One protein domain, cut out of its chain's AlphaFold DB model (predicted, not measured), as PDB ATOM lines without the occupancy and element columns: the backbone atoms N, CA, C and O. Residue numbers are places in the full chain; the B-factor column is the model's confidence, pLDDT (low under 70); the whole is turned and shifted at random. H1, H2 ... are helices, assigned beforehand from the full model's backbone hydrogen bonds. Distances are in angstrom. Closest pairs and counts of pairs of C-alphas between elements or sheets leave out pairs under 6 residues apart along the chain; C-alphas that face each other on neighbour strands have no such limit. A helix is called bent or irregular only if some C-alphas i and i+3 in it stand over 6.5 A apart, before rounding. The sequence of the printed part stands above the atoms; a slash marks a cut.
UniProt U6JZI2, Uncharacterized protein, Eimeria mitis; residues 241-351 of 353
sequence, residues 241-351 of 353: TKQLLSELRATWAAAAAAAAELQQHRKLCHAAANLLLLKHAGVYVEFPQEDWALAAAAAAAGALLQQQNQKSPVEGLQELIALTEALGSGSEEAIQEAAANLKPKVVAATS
ATOM      1  N   THR A 241     -24.998  40.062 -64.943       84.00
ATOM      2  CA  THR A 241     -24.108  41.092 -64.370       84.00
ATOM      3  C   THR A 241     -24.321  41.235 -62.854       84.00
ATOM      4  O   THR A 241     -23.358  41.229 -62.093       84.00
ATOM      5  N   LYS A 242     -25.578  41.325 -62.383       83.00
ATOM      6  CA  LYS A 242     -25.881  41.414 -60.940       83.00
ATOM      7  C   LYS A 242     -25.464  40.159 -60.177       83.00
ATOM      8  O   LYS A 242     -24.936  40.274 -59.075       83.00
ATOM      9  N   GLN A 243     -25.706  38.986 -60.759       88.25
ATOM     10  CA  GLN A 243     -25.309  37.714 -60.167       88.25
ATOM     11  C   GLN A 243     -23.784  37.620 -60.033       88.25
ATOM     12  O   GLN A 243     -23.298  37.369 -58.939       88.25
ATOM     13  N   LEU A 244     -23.039  37.924 -61.095       82.69
ATOM     14  CA  LEU A 244     -21.575  37.925 -61.091       82.69
ATOM     15  C   LEU A 244     -20.993  38.894 -60.059       82.69
ATOM     16  O   LEU A 244     -20.046  38.557 -59.359       82.69
ATOM     17  N   LEU A 245     -21.571  40.091 -59.916       77.12
ATOM     18  CA  LEU A 245     -21.159  41.033 -58.871       77.12
ATOM     19  C   LEU A 245     -21.417  40.480 -57.463       77.12
ATOM     20  O   LEU A 245     -20.630  40.732 -56.554       77.12
ATOM     21  N   SER A 246     -22.509  39.739 -57.271       82.44
ATOM     22  CA  SER A 246     -22.793  39.062 -56.004       82.44
ATOM     23  C   SER A 246     -21.803  37.927 -55.734       82.44
ATOM     24  O   SER A 246     -21.312  37.816 -54.615       82.44
ATOM     25  N   GLU A 247     -21.494  37.118 -56.748       83.00
ATOM     26  CA  GLU A 247     -20.510  36.032 -56.677       83.00
ATOM     27  C   GLU A 247     -19.118  36.590 -56.350       83.00
ATOM     28  O   GLU A 247     -18.510  36.174 -55.371       83.00
ATOM     29  N   LEU A 248     -18.656  37.618 -57.072       75.44
ATOM     30  CA  LEU A 248     -17.375  38.283 -56.810       75.44
ATOM     31  C   LEU A 248     -17.296  38.883 -55.405       75.44
ATOM     32  O   LEU A 248     -16.276  38.740 -54.737       75.44
ATOM     33  N   ARG A 249     -18.370  39.525 -54.928       73.56
ATOM     34  CA  ARG A 249     -18.425  40.039 -53.552       73.56
ATOM     35  C   ARG A 249     -18.317  38.922 -52.524       73.56
ATOM     36  O   ARG A 249     -17.619  39.108 -51.535       73.56
ATOM     37  N   ALA A 250     -18.979  37.789 -52.749       74.31
ATOM     38  CA  ALA A 250     -18.859  36.631 -51.871       74.31
ATOM     39  C   ALA A 250     -17.424  36.083 -51.876       74.31
ATOM     40  O   ALA A 250     -16.863  35.851 -50.809       74.31
ATOM     41  N   THR A 251     -16.793  35.973 -53.049       72.44
ATOM     42  CA  THR A 251     -15.397  35.531 -53.181       72.44
ATOM     43  C   THR A 251     -14.428  36.480 -52.480       72.44
ATOM     44  O   THR A 251     -13.551  36.029 -51.751       72.44
ATOM     45  N   TRP A 252     -14.584  37.796 -52.642       69.19
ATOM     46  CA  TRP A 252     -13.744  38.776 -51.948       69.19
ATOM     47  C   TRP A 252     -13.998  38.803 -50.446       69.19
ATOM     48  O   TRP A 252     -13.049  38.961 -49.687       69.19
ATOM     49  N   ALA A 253     -15.242  38.621 -50.002       69.81
ATOM     50  CA  ALA A 253     -15.559  38.499 -48.585       69.81
ATOM     51  C   ALA A 253     -14.913  37.245 -47.976       69.81
ATOM     52  O   ALA A 253     -14.321  37.333 -46.905       69.81
ATOM     53  N   ALA A 254     -14.957  36.110 -48.679       74.06
ATOM     54  CA  ALA A 254     -14.282  34.882 -48.268       74.06
ATOM     55  C   ALA A 254     -12.754  35.054 -48.249       74.06
ATOM     56  O   ALA A 254     -12.114  34.710 -47.262       74.06
ATOM     57  N   ALA A 255     -12.171  35.665 -49.285       68.06
ATOM     58  CA  ALA A 255     -10.738  35.949 -49.336       68.06
ATOM     59  C   ALA A 255     -10.297  36.918 -48.226       68.06
ATOM     60  O   ALA A 255      -9.244  36.733 -47.624       68.06
ATOM     61  N   ALA A 256     -11.110  37.932 -47.917       65.88
ATOM     62  CA  ALA A 256     -10.860  38.848 -46.810       65.88
ATOM     63  C   ALA A 256     -10.969  38.143 -45.450       65.88
ATOM     64  O   ALA A 256     -10.155  38.413 -44.570       65.88
ATOM     65  N   ALA A 257     -11.930  37.230 -45.282       73.00
ATOM     66  CA  ALA A 257     -12.054  36.410 -44.080       73.00
ATOM     67  C   ALA A 257     -10.834  35.492 -43.899       73.00
ATOM     68  O   ALA A 257     -10.228  35.510 -42.831       73.00
ATOM     69  N   ALA A 258     -10.404  34.793 -44.956       71.25
ATOM     70  CA  ALA A 258      -9.203  33.956 -44.941       71.25
ATOM     71  C   ALA A 258      -7.936  34.777 -44.640       71.25
ATOM     72  O   ALA A 258      -7.112  34.400 -43.809       71.25
ATOM     73  N   ALA A 259      -7.801  35.963 -45.246       70.25
ATOM     74  CA  ALA A 259      -6.697  36.870 -44.944       70.25
ATOM     75  C   ALA A 259      -6.731  37.352 -43.482       70.25
ATOM     76  O   ALA A 259      -5.683  37.463 -42.847       70.25
ATOM     77  N   ALA A 260      -7.916  37.631 -42.931       71.25
ATOM     78  CA  ALA A 260      -8.076  38.025 -41.535       71.25
ATOM     79  C   ALA A 260      -7.718  36.885 -40.568       71.25
ATOM     80  O   ALA A 260      -7.046  37.136 -39.567       71.25
ATOM     81  N   GLU A 261      -8.109  35.650 -40.874       78.75
ATOM     82  CA  GLU A 261      -7.735  34.453 -40.113       78.75
ATOM     83  C   GLU A 261      -6.214  34.252 -40.119       78.75
ATOM     84  O   GLU A 261      -5.588  34.149 -39.062       78.75
ATOM     85  N   LEU A 262      -5.579  34.352 -41.287       77.19
ATOM     86  CA  LEU A 262      -4.125  34.250 -41.418       77.19
ATOM     87  C   LEU A 262      -3.391  35.344 -40.618       77.19
ATOM     88  O   LEU A 262      -2.374  35.082 -39.973       77.19
ATOM     89  N   GLN A 263      -3.940  36.561 -40.566       80.00
ATOM     90  CA  GLN A 263      -3.430  37.632 -39.701       80.00
ATOM     91  C   GLN A 263      -3.583  37.319 -38.203       80.00
ATOM     92  O   GLN A 263      -2.715  37.690 -37.411       80.00
ATOM     93  N   GLN A 264      -4.649  36.630 -37.783       81.62
ATOM     94  CA  GLN A 264      -4.789  36.174 -36.395       81.62
ATOM     95  C   GLN A 264      -3.734  35.119 -36.039       81.62
ATOM     96  O   GLN A 264      -3.133  35.210 -34.968       81.62
ATOM     97  N   HIS A 265      -3.458  34.173 -36.941       79.69
ATOM     98  CA  HIS A 265      -2.393  33.184 -36.755       79.69
ATOM     99  C   HIS A 265      -1.016  33.843 -36.645       79.69
ATOM    100  O   HIS A 265      -0.275  33.544 -35.710       79.69
ATOM    101  N   ARG A 266      -0.710  34.825 -37.503       80.19
ATOM    102  CA  ARG A 266       0.525  35.618 -37.389       80.19
ATOM    103  C   ARG A 266       0.640  36.295 -36.025       80.19
ATOM    104  O   ARG A 266       1.659  36.146 -35.353       80.19
ATOM    105  N   LYS A 267      -0.407  36.988 -35.563       82.69
ATOM    106  CA  LYS A 267      -0.417  37.640 -34.239       82.69
ATOM    107  C   LYS A 267      -0.198  36.649 -33.092       82.69
ATOM    108  O   LYS A 267       0.517  36.978 -32.147       82.69
ATOM    109  N   LEU A 268      -0.780  35.450 -33.177       80.69
ATOM    110  CA  LEU A 268      -0.558  34.379 -32.204       80.69
ATOM    111  C   LEU A 268       0.918  33.961 -32.161       80.69
ATOM    112  O   LEU A 268       1.467  33.843 -31.068       80.69
ATOM    113  N   CYS A 269       1.569  33.785 -33.313       79.31
ATOM    114  CA  CYS A 269       2.991  33.441 -33.366       79.31
ATOM    115  C   CYS A 269       3.870  34.531 -32.759       79.31
ATOM    116  O   CYS A 269       4.758  34.227 -31.969       79.31
ATOM    117  N   HIS A 270       3.598  35.797 -33.086       81.25
ATOM    118  CA  HIS A 270       4.312  36.942 -32.512       81.25
ATOM    119  C   HIS A 270       4.194  36.966 -30.983       81.25
ATOM    120  O   HIS A 270       5.196  37.086 -30.277       81.25
ATOM    121  N   ALA A 271       2.984  36.769 -30.454       79.94
ATOM    122  CA  ALA A 271       2.757  36.693 -29.014       79.94
ATOM    123  C   ALA A 271       3.467  35.486 -28.369       79.94
ATOM    124  O   ALA A 271       4.095  35.627 -27.321       79.94
ATOM    125  N   ALA A 272       3.401  34.312 -29.000       78.75
ATOM    126  CA  ALA A 272       4.032  33.092 -28.509       78.75
ATOM    127  C   ALA A 272       5.568  33.178 -28.518       78.75
ATOM    128  O   ALA A 272       6.205  32.792 -27.541       78.75
ATOM    129  N   ALA A 273       6.164  33.742 -29.571       76.38
ATOM    130  CA  ALA A 273       7.600  33.989 -29.662       76.38
ATOM    131  C   ALA A 273       8.080  34.940 -28.557       76.38
ATOM    132  O   ALA A 273       9.048  34.632 -27.862       76.38
ATOM    133  N   ASN A 274       7.359  36.042 -28.328       79.25
ATOM    134  CA  ASN A 274       7.670  36.977 -27.245       79.25
ATOM    135  C   ASN A 274       7.566  36.333 -25.864       79.25
ATOM    136  O   ASN A 274       8.443  36.537 -25.027       79.25
ATOM    137  N   LEU A 275       6.531  35.523 -25.624       77.81
ATOM    138  CA  LEU A 275       6.381  34.801 -24.360       77.81
ATOM    139  C   LEU A 275       7.494  33.769 -24.145       77.81
ATOM    140  O   LEU A 275       8.004  33.659 -23.033       77.81
ATOM    141  N   LEU A 276       7.908  33.042 -25.186       74.06
ATOM    142  CA  LEU A 276       8.994  32.063 -25.089       74.06
ATOM    143  C   LEU A 276      10.352  32.727 -24.840       74.06
ATOM    144  O   LEU A 276      11.102  32.267 -23.975       74.06
ATOM    145  N   LEU A 277      10.652  33.827 -25.536       73.44
ATOM    146  CA  LEU A 277      11.860  34.623 -25.296       73.44
ATOM    147  C   LEU A 277      11.868  35.200 -23.875       73.44
ATOM    148  O   LEU A 277      12.875  35.095 -23.171       73.44
ATOM    149  N   LEU A 278      10.733  35.716 -23.403       77.25
ATOM    150  CA  LEU A 278      10.620  36.246 -22.050       77.25
ATOM    151  C   LEU A 278      10.794  35.144 -20.993       77.25
ATOM    152  O   LEU A 278      11.542  35.329 -20.037       77.25
ATOM    153  N   LYS A 279      10.149  33.985 -21.170       73.62
ATOM    154  CA  LYS A 279      10.168  32.878 -20.200       73.62
ATOM    155  C   LYS A 279      11.535  32.203 -20.092       73.62
ATOM    156  O   LYS A 279      11.939  31.836 -18.993       73.62
ATOM    157  N   HIS A 280      12.229  32.011 -21.212       71.06
ATOM    158  CA  HIS A 280      13.440  31.185 -21.238       71.06
ATOM    159  C   HIS A 280      14.744  31.967 -21.416       71.06
ATOM    160  O   HIS A 280      15.788  31.527 -20.933       71.06
ATOM    161  N   ALA A 281      14.699  33.121 -22.079       69.00
ATOM    162  CA  ALA A 281      15.855  34.003 -22.212       69.00
ATOM    163  C   ALA A 281      15.782  35.214 -21.267       69.00
ATOM    164  O   ALA A 281      16.795  35.879 -21.071       69.00
ATOM    165  N   GLY A 282      14.619  35.504 -20.667       72.19
ATOM    166  CA  GLY A 282      14.425  36.705 -19.848       72.19
ATOM    167  C   GLY A 282      14.401  37.994 -20.671       72.19
ATOM    168  O   GLY A 282      14.578  39.075 -20.113       72.19
ATOM    169  N   VAL A 283      14.221  37.895 -21.994       71.56
ATOM    170  CA  VAL A 283      14.304  39.030 -22.920       71.56
ATOM    171  C   VAL A 283      12.964  39.232 -23.609       71.56
ATOM    172  O   VAL A 283      12.408  38.305 -24.192       71.56
ATOM    173  N   TYR A 284      12.471  40.467 -23.584       76.00
ATOM    174  CA  TYR A 284      11.375  40.912 -24.436       76.00
ATOM    175  C   TYR A 284      11.958  41.634 -25.653       76.00
ATOM    176  O   TYR A 284      12.744  42.569 -25.492       76.00
ATOM    177  N   VAL A 285      11.598  41.193 -26.859       69.62
ATOM    178  CA  VAL A 285      12.066  41.791 -28.115       69.62
ATOM    179  C   VAL A 285      10.853  42.224 -28.919       69.62
ATOM    180  O   VAL A 285      10.037  41.398 -29.300       69.62
ATOM    181  N   GLU A 286      10.735  43.513 -29.220       74.56
ATOM    182  CA  GLU A 286       9.767  43.961 -30.220       74.56
ATOM    183  C   GLU A 286      10.362  43.759 -31.613       74.56
ATOM    184  O   GLU A 286      11.438  44.276 -31.915       74.56
ATOM    185  N   PHE A 287       9.674  42.999 -32.465       75.62
ATOM    186  CA  PHE A 287      10.077  42.783 -33.853       75.62
ATOM    187  C   PHE A 287       8.893  42.979 -34.820       75.62
ATOM    188  O   PHE A 287       7.736  42.865 -34.404       75.62
ATOM    189  N   PRO A 288       9.154  43.333 -36.099       79.62
ATOM    190  CA  PRO A 288       8.107  43.590 -37.092       79.62
ATOM    191  C   PRO A 288       7.137  42.417 -37.258       79.62
ATOM    192  O   PRO A 288       7.548  41.264 -37.177       79.62
ATOM    193  N   GLN A 289       5.867  42.691 -37.592       76.38
ATOM    194  CA  GLN A 289       4.837  41.652 -37.784       76.38
ATOM    195  C   GLN A 289       4.978  40.835 -39.088       76.38
ATOM    196  O   GLN A 289       4.046  40.150 -39.507       76.38
ATOM    197  N   GLU A 290       6.135  40.906 -39.736       77.31
ATOM    198  CA  GLU A 290       6.416  40.265 -41.017       77.31
ATOM    199  C   GLU A 290       6.958  38.841 -40.821       77.31
ATOM    200  O   GLU A 290       7.613  38.538 -39.820       77.31
ATOM    201  N   ASP A 291       6.703  37.956 -41.791       75.00
ATOM    202  CA  ASP A 291       7.019  36.525 -41.675       75.00
ATOM    203  C   ASP A 291       8.528  36.267 -41.508       75.00
ATOM    204  O   ASP A 291       8.930  35.380 -40.755       75.00
ATOM    205  N   TRP A 292       9.384  37.082 -42.138       78.62
ATOM    206  CA  TRP A 292      10.840  36.962 -41.996       78.62
ATOM    207  C   TRP A 292      11.320  37.307 -40.580       78.62
ATOM    208  O   TRP A 292      12.249  36.676 -40.074       78.62
ATOM    209  N   ALA A 293      10.689  38.287 -39.928       77.94
ATOM    210  CA  ALA A 293      11.050  38.715 -38.582       77.94
ATOM    211  C   ALA A 293      10.595  37.678 -37.550       77.94
ATOM    212  O   ALA A 293      11.339  37.358 -36.623       77.94
ATOM    213  N   LEU A 294       9.418  37.084 -37.764       78.69
ATOM    214  CA  LEU A 294       8.930  35.959 -36.974       78.69
ATOM    215  C   LEU A 294       9.834  34.726 -37.099       78.69
ATOM    216  O   LEU A 294      10.192  34.131 -36.084       78.69
ATOM    217  N   ALA A 295      10.254  34.377 -38.316       78.06
ATOM    218  CA  ALA A 295      11.187  33.278 -38.546       78.06
ATOM    219  C   ALA A 295      12.543  33.523 -37.866       78.06
ATOM    220  O   ALA A 295      13.087  32.623 -37.226       78.06
ATOM    221  N   ALA A 296      13.061  34.753 -37.936       78.06
ATOM    222  CA  ALA A 296      14.293  35.131 -37.251       78.06
ATOM    223  C   ALA A 296      14.157  35.044 -35.722       78.06
ATOM    224  O   ALA A 296      15.056  34.526 -35.060       78.06
ATOM    225  N   ALA A 297      13.031  35.490 -35.157       75.69
ATOM    226  CA  ALA A 297      12.759  35.404 -33.724       75.69
ATOM    227  C   ALA A 297      12.611  33.949 -33.247       75.69
ATOM    228  O   ALA A 297      13.194  33.575 -32.230       75.69
ATOM    229  N   ALA A 298      11.897  33.106 -34.000       74.00
ATOM    230  CA  ALA A 298      11.761  31.679 -33.707       74.00
ATOM    231  C   ALA A 298      13.114  30.948 -33.789       74.00
ATOM    232  O   ALA A 298      13.447  30.155 -32.905       74.00
ATOM    233  N   ALA A 299      13.937  31.265 -34.794       76.88
ATOM    234  CA  ALA A 299      15.284  30.719 -34.933       76.88
ATOM    235  C   ALA A 299      16.217  31.180 -33.803       76.88
ATOM    236  O   ALA A 299      16.956  30.368 -33.243       76.88
ATOM    237  N   ALA A 300      16.160  32.459 -33.420       72.50
ATOM    238  CA  ALA A 300      16.931  33.001 -32.304       72.50
ATOM    239  C   ALA A 300      16.520  32.361 -30.969       72.50
ATOM    240  O   ALA A 300      17.393  31.985 -30.185       72.50
ATOM    241  N   ALA A 301      15.217  32.168 -30.736       71.00
ATOM    242  CA  ALA A 301      14.708  31.438 -29.579       71.00
ATOM    243  C   ALA A 301      15.228  29.991 -29.567       71.00
ATOM    244  O   ALA A 301      15.750  29.536 -28.550       71.00
ATOM    245  N   GLY A 302      15.173  29.292 -30.706       72.06
ATOM    246  CA  GLY A 302      15.713  27.937 -30.843       72.06
ATOM    247  C   GLY A 302      17.218  27.848 -30.569       72.06
ATOM    248  O   GLY A 302      17.660  26.966 -29.833       72.06
ATOM    249  N   ALA A 303      18.004  28.791 -31.093       74.00
ATOM    250  CA  ALA A 303      19.452  28.835 -30.900       74.00
ATOM    251  C   ALA A 303      19.851  29.150 -29.444       74.00
ATOM    252  O   ALA A 303      20.730  28.489 -28.889       74.00
ATOM    253  N   LEU A 304      19.182  30.116 -28.803       67.50
ATOM    254  CA  LEU A 304      19.398  30.463 -27.391       67.50
ATOM    255  C   LEU A 304      19.095  29.282 -26.462       67.50
ATOM    256  O   LEU A 304      19.828  29.028 -25.505       67.50
ATOM    257  N   LEU A 305      18.038  28.533 -26.767       64.69
ATOM    258  CA  LEU A 305      17.607  27.385 -25.974       64.69
ATOM    259  C   LEU A 305      18.531  26.173 -26.139       64.69
ATOM    260  O   LEU A 305      18.806  25.482 -25.158       64.69
ATOM    261  N   GLN A 306      19.086  25.957 -27.336       68.25
ATOM    262  CA  GLN A 306      20.132  24.950 -27.553       68.25
ATOM    263  C   GLN A 306      21.430  25.290 -26.806       68.25
ATOM    264  O   GLN A 306      22.051  24.397 -26.226       68.25
ATOM    265  N   GLN A 307      21.827  26.568 -26.752       65.94
ATOM    266  CA  GLN A 307      23.026  26.992 -26.014       65.94
ATOM    267  C   GLN A 307      22.898  26.832 -24.493       65.94
ATOM    268  O   GLN A 307      23.900  26.577 -23.826       65.94
ATOM    269  N   GLN A 308      21.688  26.920 -23.931       63.22
ATOM    270  CA  GLN A 308      21.461  26.703 -22.496       63.22
ATOM    271  C   GLN A 308      21.540  25.226 -22.054       63.22
ATOM    272  O   GLN A 308      21.392  24.948 -20.865       63.22
ATOM    273  N   ASN A 309      21.804  24.277 -22.964       56.75
ATOM    274  CA  ASN A 309      21.979  22.848 -22.659       56.75
ATOM    275  C   ASN A 309      20.810  22.253 -21.837       56.75
ATOM    276  O   ASN A 309      21.003  21.404 -20.959       56.75
ATOM    277  N   GLN A 310      19.586  22.731 -22.088       57.41
ATOM    278  CA  GLN A 310      18.390  22.205 -21.435       57.41
ATOM    279  C   GLN A 310      18.107  20.796 -21.974       57.41
ATOM    280  O   GLN A 310      17.883  20.599 -23.163       57.41
ATOM    281  N   LYS A 311      18.128  19.795 -21.083       53.12
ATOM    282  CA  LYS A 311      17.896  18.374 -21.417       53.12
ATOM    283  C   LYS A 311      16.445  18.050 -21.797       53.12
ATOM    284  O   LYS A 311      16.176  16.933 -22.228       53.12
ATOM    285  N   SER A 312      15.516  18.985 -21.611       57.72
ATOM    286  CA  SER A 312      14.093  18.812 -21.901       57.72
ATOM    287  C   SER A 312      13.659  19.712 -23.058       57.72
ATOM    288  O   SER A 312      14.067  20.875 -23.085       57.72
ATOM    289  N   PRO A 313      12.811  19.219 -23.983       64.75
ATOM    290  CA  PRO A 313      12.244  20.052 -25.036       64.75
ATOM    291  C   PRO A 313      11.455  21.205 -24.412       64.75
ATOM    292  O   PRO A 313      10.674  21.010 -23.480       64.75
ATOM    293  N   VAL A 314      11.691  22.414 -24.917       67.75
ATOM    294  CA  VAL A 314      11.018  23.617 -24.430       67.75
ATOM    295  C   VAL A 314       9.572  23.598 -24.898       67.75
ATOM    296  O   VAL A 314       9.284  23.585 -26.095       67.75
ATOM    297  N   GLU A 315       8.665  23.574 -23.930       71.12
ATOM    298  CA  GLU A 315       7.229  23.509 -24.167       71.12
ATOM    299  C   GLU A 315       6.760  24.700 -25.020       71.12
ATOM    300  O   GLU A 315       6.945  25.853 -24.636       71.12
ATOM    301  N   GLY A 316       6.164  24.424 -26.184       70.81
ATOM    302  CA  GLY A 316       5.644  25.440 -27.104       70.81
ATOM    303  C   GLY A 316       6.621  25.889 -28.194       70.81
ATOM    304  O   GLY A 316       6.180  26.466 -29.185       70.81
ATOM    305  N   LEU A 317       7.929  25.622 -28.068       75.56
ATOM    306  CA  LEU A 317       8.917  26.030 -29.078       75.56
ATOM    307  C   LEU A 317       8.759  25.236 -30.379       75.56
ATOM    308  O   LEU A 317       8.821  25.804 -31.466       75.56
ATOM    309  N   GLN A 318       8.551  23.925 -30.268       80.94
ATOM    310  CA  GLN A 318       8.424  23.056 -31.435       80.94
ATOM    311  C   GLN A 318       7.134  23.359 -32.206       80.94
ATOM    312  O   GLN A 318       7.140  23.387 -33.434       80.94
ATOM    313  N   GLU A 319       6.057  23.687 -31.490       82.88
ATOM    314  CA  GLU A 319       4.792  24.120 -32.082       82.88
ATOM    315  C   GLU A 319       4.884  25.523 -32.698       82.88
ATOM    316  O   GLU A 319       4.272  25.771 -33.734       82.88
ATOM    317  N   LEU A 320       5.672  26.434 -32.111       80.12
ATOM    318  CA  LEU A 320       5.934  27.751 -32.697       80.12
ATOM    319  C   LEU A 320       6.711  27.632 -34.015       80.12
ATOM    320  O   LEU A 320       6.361  28.299 -34.988       80.12
ATOM    321  N   ILE A 321       7.752  26.794 -34.052       81.50
ATOM    322  CA  ILE A 321       8.545  26.553 -35.265       81.50
ATOM    323  C   ILE A 321       7.657  25.930 -36.342       81.50
ATOM    324  O   ILE A 321       7.577  26.477 -37.438       81.50
ATOM    325  N   ALA A 322       6.904  24.880 -36.000       81.25
ATOM    326  CA  ALA A 322       5.977  24.232 -36.925       81.25
ATOM    327  C   ALA A 322       4.930  25.209 -37.485       81.25
ATOM    328  O   ALA A 322       4.664  25.211 -38.683       81.25
ATOM    329  N   LEU A 323       4.368  26.092 -36.649       79.06
ATOM    330  CA  LEU A 323       3.401  27.094 -37.101       79.06
ATOM    331  C   LEU A 323       4.048  28.180 -37.978       79.06
ATOM    332  O   LEU A 323       3.429  28.649 -38.929       79.06
ATOM    333  N   THR A 324       5.292  28.571 -37.693       80.75
ATOM    334  CA  THR A 324       6.035  29.557 -38.499       80.75
ATOM    335  C   THR A 324       6.414  28.985 -39.868       80.75
ATOM    336  O   THR A 324       6.282  29.666 -40.885       80.75
ATOM    337  N   GLU A 325       6.812  27.714 -39.919       83.19
ATOM    338  CA  GLU A 325       7.054  26.978 -41.163       83.19
ATOM    339  C   GLU A 325       5.759  26.775 -41.960       83.19
ATOM    340  O   GLU A 325       5.734  27.008 -43.171       83.19
ATOM    341  N   ALA A 326       4.656  26.435 -41.286       82.25
ATOM    342  CA  ALA A 326       3.343  26.306 -41.912       82.25
ATOM    343  C   ALA A 326       2.886  27.631 -42.546       82.25
ATOM    344  O   ALA A 326       2.469  27.636 -43.706       82.25
ATOM    345  N   LEU A 327       3.062  28.761 -41.848       78.88
ATOM    346  CA  LEU A 327       2.802  30.102 -42.386       78.88
ATOM    347  C   LEU A 327       3.678  30.429 -43.606       78.88
ATOM    348  O   LEU A 327       3.174  31.002 -44.569       78.88
ATOM    349  N   GLY A 328       4.956  30.035 -43.597       77.06
ATOM    350  CA  GLY A 328       5.865  30.219 -44.735       77.06
ATOM    351  C   GLY A 328       5.521  29.345 -45.948       77.06
ATOM    352  O   GLY A 328       5.728  29.760 -47.086       77.06
ATOM    353  N   SER A 329       4.968  28.152 -45.714       79.38
ATOM    354  CA  SER A 329       4.525  27.228 -46.768       79.38
ATOM    355  C   SER A 329       3.144  27.560 -47.347       79.38
ATOM    356  O   SER A 329       2.820  27.123 -48.449       79.38
ATOM    357  N   GLY A 330       2.321  28.315 -46.608       73.06
ATOM    358  CA  GLY A 330       0.942  28.637 -46.978       73.06
ATOM    359  C   GLY A 330      -0.052  27.474 -46.844       73.06
ATOM    360  O   GLY A 330      -1.157  27.572 -47.371       73.06
ATOM    361  N   SER A 331       0.312  26.377 -46.170       81.44
ATOM    362  CA  SER A 331      -0.584  25.231 -45.955       81.44
ATOM    363  C   SER A 331      -1.610  25.523 -44.856       81.44
ATOM    364  O   SER A 331      -1.268  25.597 -43.678       81.44
ATOM    365  N   GLU A 332      -2.879  25.672 -45.237       77.19
ATOM    366  CA  GLU A 332      -3.975  26.021 -44.322       77.19
ATOM    367  C   GLU A 332      -4.233  24.934 -43.263       77.19
ATOM    368  O   GLU A 332      -4.362  25.244 -42.080       77.19
ATOM    369  N   GLU A 333      -4.197  23.657 -43.659       82.31
ATOM    370  CA  GLU A 333      -4.328  22.514 -42.741       82.31
ATOM    371  C   GLU A 333      -3.196  22.492 -41.704       82.31
ATOM    372  O   GLU A 333      -3.451  22.383 -40.503       82.31
ATOM    373  N   ALA A 334      -1.949  22.692 -42.146       83.38
ATOM    374  CA  ALA A 334      -0.797  22.735 -41.250       83.38
ATOM    375  C   ALA A 334      -0.839  23.956 -40.314       83.38
ATOM    376  O   ALA A 334      -0.459  23.850 -39.146       83.38
ATOM    377  N   ILE A 335      -1.330  25.109 -40.791       81.25
ATOM    378  CA  ILE A 335      -1.511  26.316 -39.969       81.25
ATOM    379  C   ILE A 335      -2.551  26.058 -38.872       81.25
ATOM    380  O   ILE A 335      -2.313  26.403 -37.712       81.25
ATOM    381  N   GLN A 336      -3.689  25.443 -39.205       82.19
ATOM    382  CA  GLN A 336      -4.743  25.154 -38.232       82.19
ATOM    383  C   GLN A 336      -4.292  24.133 -37.183       82.19
ATOM    384  O   GLN A 336      -4.480  24.371 -35.986       82.19
ATOM    385  N   GLU A 337      -3.649  23.044 -37.604       85.19
ATOM    386  CA  GLU A 337      -3.137  22.007 -36.705       85.19
ATOM    387  C   GLU A 337      -2.057  22.561 -35.764       85.19
ATOM    388  O   GLU A 337      -2.154  22.429 -34.538       85.19
ATOM    389  N   ALA A 338      -1.058  23.263 -36.306       82.25
ATOM    390  CA  ALA A 338       0.013  23.839 -35.502       82.25
ATOM    391  C   ALA A 338      -0.508  24.935 -34.550       82.25
ATOM    392  O   ALA A 338      -0.081  25.011 -33.394       82.25
ATOM    393  N   ALA A 339      -1.493  25.738 -34.971       80.06
ATOM    394  CA  ALA A 339      -2.116  26.740 -34.108       80.06
ATOM    395  C   ALA A 339      -2.963  26.115 -32.992       80.06
ATOM    396  O   ALA A 339      -2.945  26.616 -31.865       80.06
ATOM    397  N   ALA A 340      -3.693  25.033 -33.274       83.44
ATOM    398  CA  ALA A 340      -4.464  24.299 -32.273       83.44
ATOM    399  C   ALA A 340      -3.558  23.680 -31.198       83.44
ATOM    400  O   ALA A 340      -3.911  23.706 -30.021       83.44
ATOM    401  N   ASN A 341      -2.368  23.211 -31.585       83.19
ATOM    402  CA  ASN A 341      -1.376  22.646 -30.669       83.19
ATOM    403  C   ASN A 341      -0.626  23.715 -29.853       83.19
ATOM    404  O   ASN A 341      -0.286  23.480 -28.691       83.19
ATOM    405  N   LEU A 342      -0.400  24.907 -30.423       80.56
ATOM    406  CA  LEU A 342       0.301  26.008 -29.754       80.56
ATOM    407  C   LEU A 342      -0.585  26.762 -28.748       80.56
ATOM    408  O   LEU A 342      -0.141  27.066 -27.639       80.56
ATOM    409  N   LYS A 343      -1.850  27.048 -29.100       79.69
ATOM    410  CA  LYS A 343      -2.802  27.801 -28.253       79.69
ATOM    411  C   LYS A 343      -2.871  27.324 -26.789       79.69
ATOM    412  O   LYS A 343      -2.705  28.168 -25.909       79.69
ATOM    413  N   PRO A 344      -3.083  26.030 -26.475       77.19
ATOM    414  CA  PRO A 344      -3.194  25.578 -25.087       77.19
ATOM    415  C   PRO A 344      -1.890  25.759 -24.298       77.19
ATOM    416  O   PRO A 344      -1.945  26.063 -23.110       77.19
ATOM    417  N   LYS A 345      -0.726  25.655 -24.952       73.94
ATOM    418  CA  LYS A 345       0.594  25.817 -24.313       73.94
ATOM    419  C   LYS A 345       0.910  27.277 -23.987       73.94
ATOM    420  O   LYS A 345       1.546  27.571 -22.979       73.94
ATOM    421  N   VAL A 346       0.411  28.199 -24.811       67.06
ATOM    422  CA  VAL A 346       0.516  29.647 -24.578       67.06
ATOM    423  C   VAL A 346      -0.461  30.111 -23.489       67.06
ATOM    424  O   VAL A 346      -0.099  30.941 -22.659       67.06
ATOM    425  N   VAL A 347      -1.680  29.559 -23.448       62.25
ATOM    426  CA  VAL A 347      -2.714  29.922 -22.456       62.25
ATOM    427  C   VAL A 347      -2.440  29.314 -21.076       62.25
ATOM    428  O   VAL A 347      -2.662  29.974 -20.066       62.25
ATOM    429  N   ALA A 348      -1.904  28.093 -20.991       56.75
ATOM    430  CA  ALA A 348      -1.497  27.516 -19.706       56.75
ATOM    431  C   ALA A 348      -0.426  28.379 -19.008       56.75
ATOM    432  O   ALA A 348      -0.466  28.554 -17.789       56.75
ATOM    433  N   ALA A 349       0.469  29.002 -19.784       50.03
ATOM    434  CA  ALA A 349       1.547  29.847 -19.279       50.03
ATOM    435  C   ALA A 349       1.086  31.184 -18.665       50.03
ATOM    436  O   ALA A 349       1.813  31.744 -17.848       50.03
ATOM    437  N   THR A 350      -0.101  31.700 -19.009       48.81
ATOM    438  CA  THR A 350      -0.650  32.925 -18.394       48.81
ATOM    439  C   THR A 350      -1.435  32.657 -17.108       48.81
ATOM    440  O   THR A 350      -1.748  33.598 -16.385       48.81
ATOM    441  N   SER A 351      -1.737  31.391 -16.798       42.84
ATOM    442  CA  SER A 351      -2.537  30.982 -15.629       42.84
ATOM    443  C   SER A 351      -1.724  30.527 -14.407       42.84
ATOM    444  O   SER A 351      -2.302  30.257 -13.358       42.84
TER     445      SER A 351
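This is residues 241 to 351 of the 353 residues of an uncharacterized protein of Eimeria mitis (UniProt U6JZI2). Four helices make a bundle, packed side by side, with a long arm: H1 runs through the body and its residues 241 to 257 stick out. H2, H3 and H4 fold back and forth along the other part of H1. The printed part has 111 residues, with helices H1 to H4 in chain order, all helix, loose with a radius of gyration of the C-alphas of 17.0 A, spanning 64 by 25 by 24 A.

H1, residues 241 to 281, begins at C-alpha 241 (-24.108, 41.092, -64.370) and measures 58.5 A. H2 is residues 291 to 307, 24.3 A; H3 is 317 to 329, 18.3 A. H4, 332 to 348, 24.8 A, ends at (-1.497, 27.516, -19.706); it has a kink of 26 degrees near residue 341 and is only just irregular, C-alphas 341 and 344 being 6.6 A apart.

With residues 266 to 281 alone, H1 touches H2 the same way at a shallow 24 degrees, closest C-alphas Leu 277 and Ala 301, 6.0 A. H3 forms hairpins with H2 and H4; H2 and H4 are apart. Each O i to N i+4 pair is within hydrogen-bond range in H1, H2 and H3, 11 of 13 in H4.

The printed part has no cut and no long link; pLDDT is under 70 in 23 residues, among them 304 to 314.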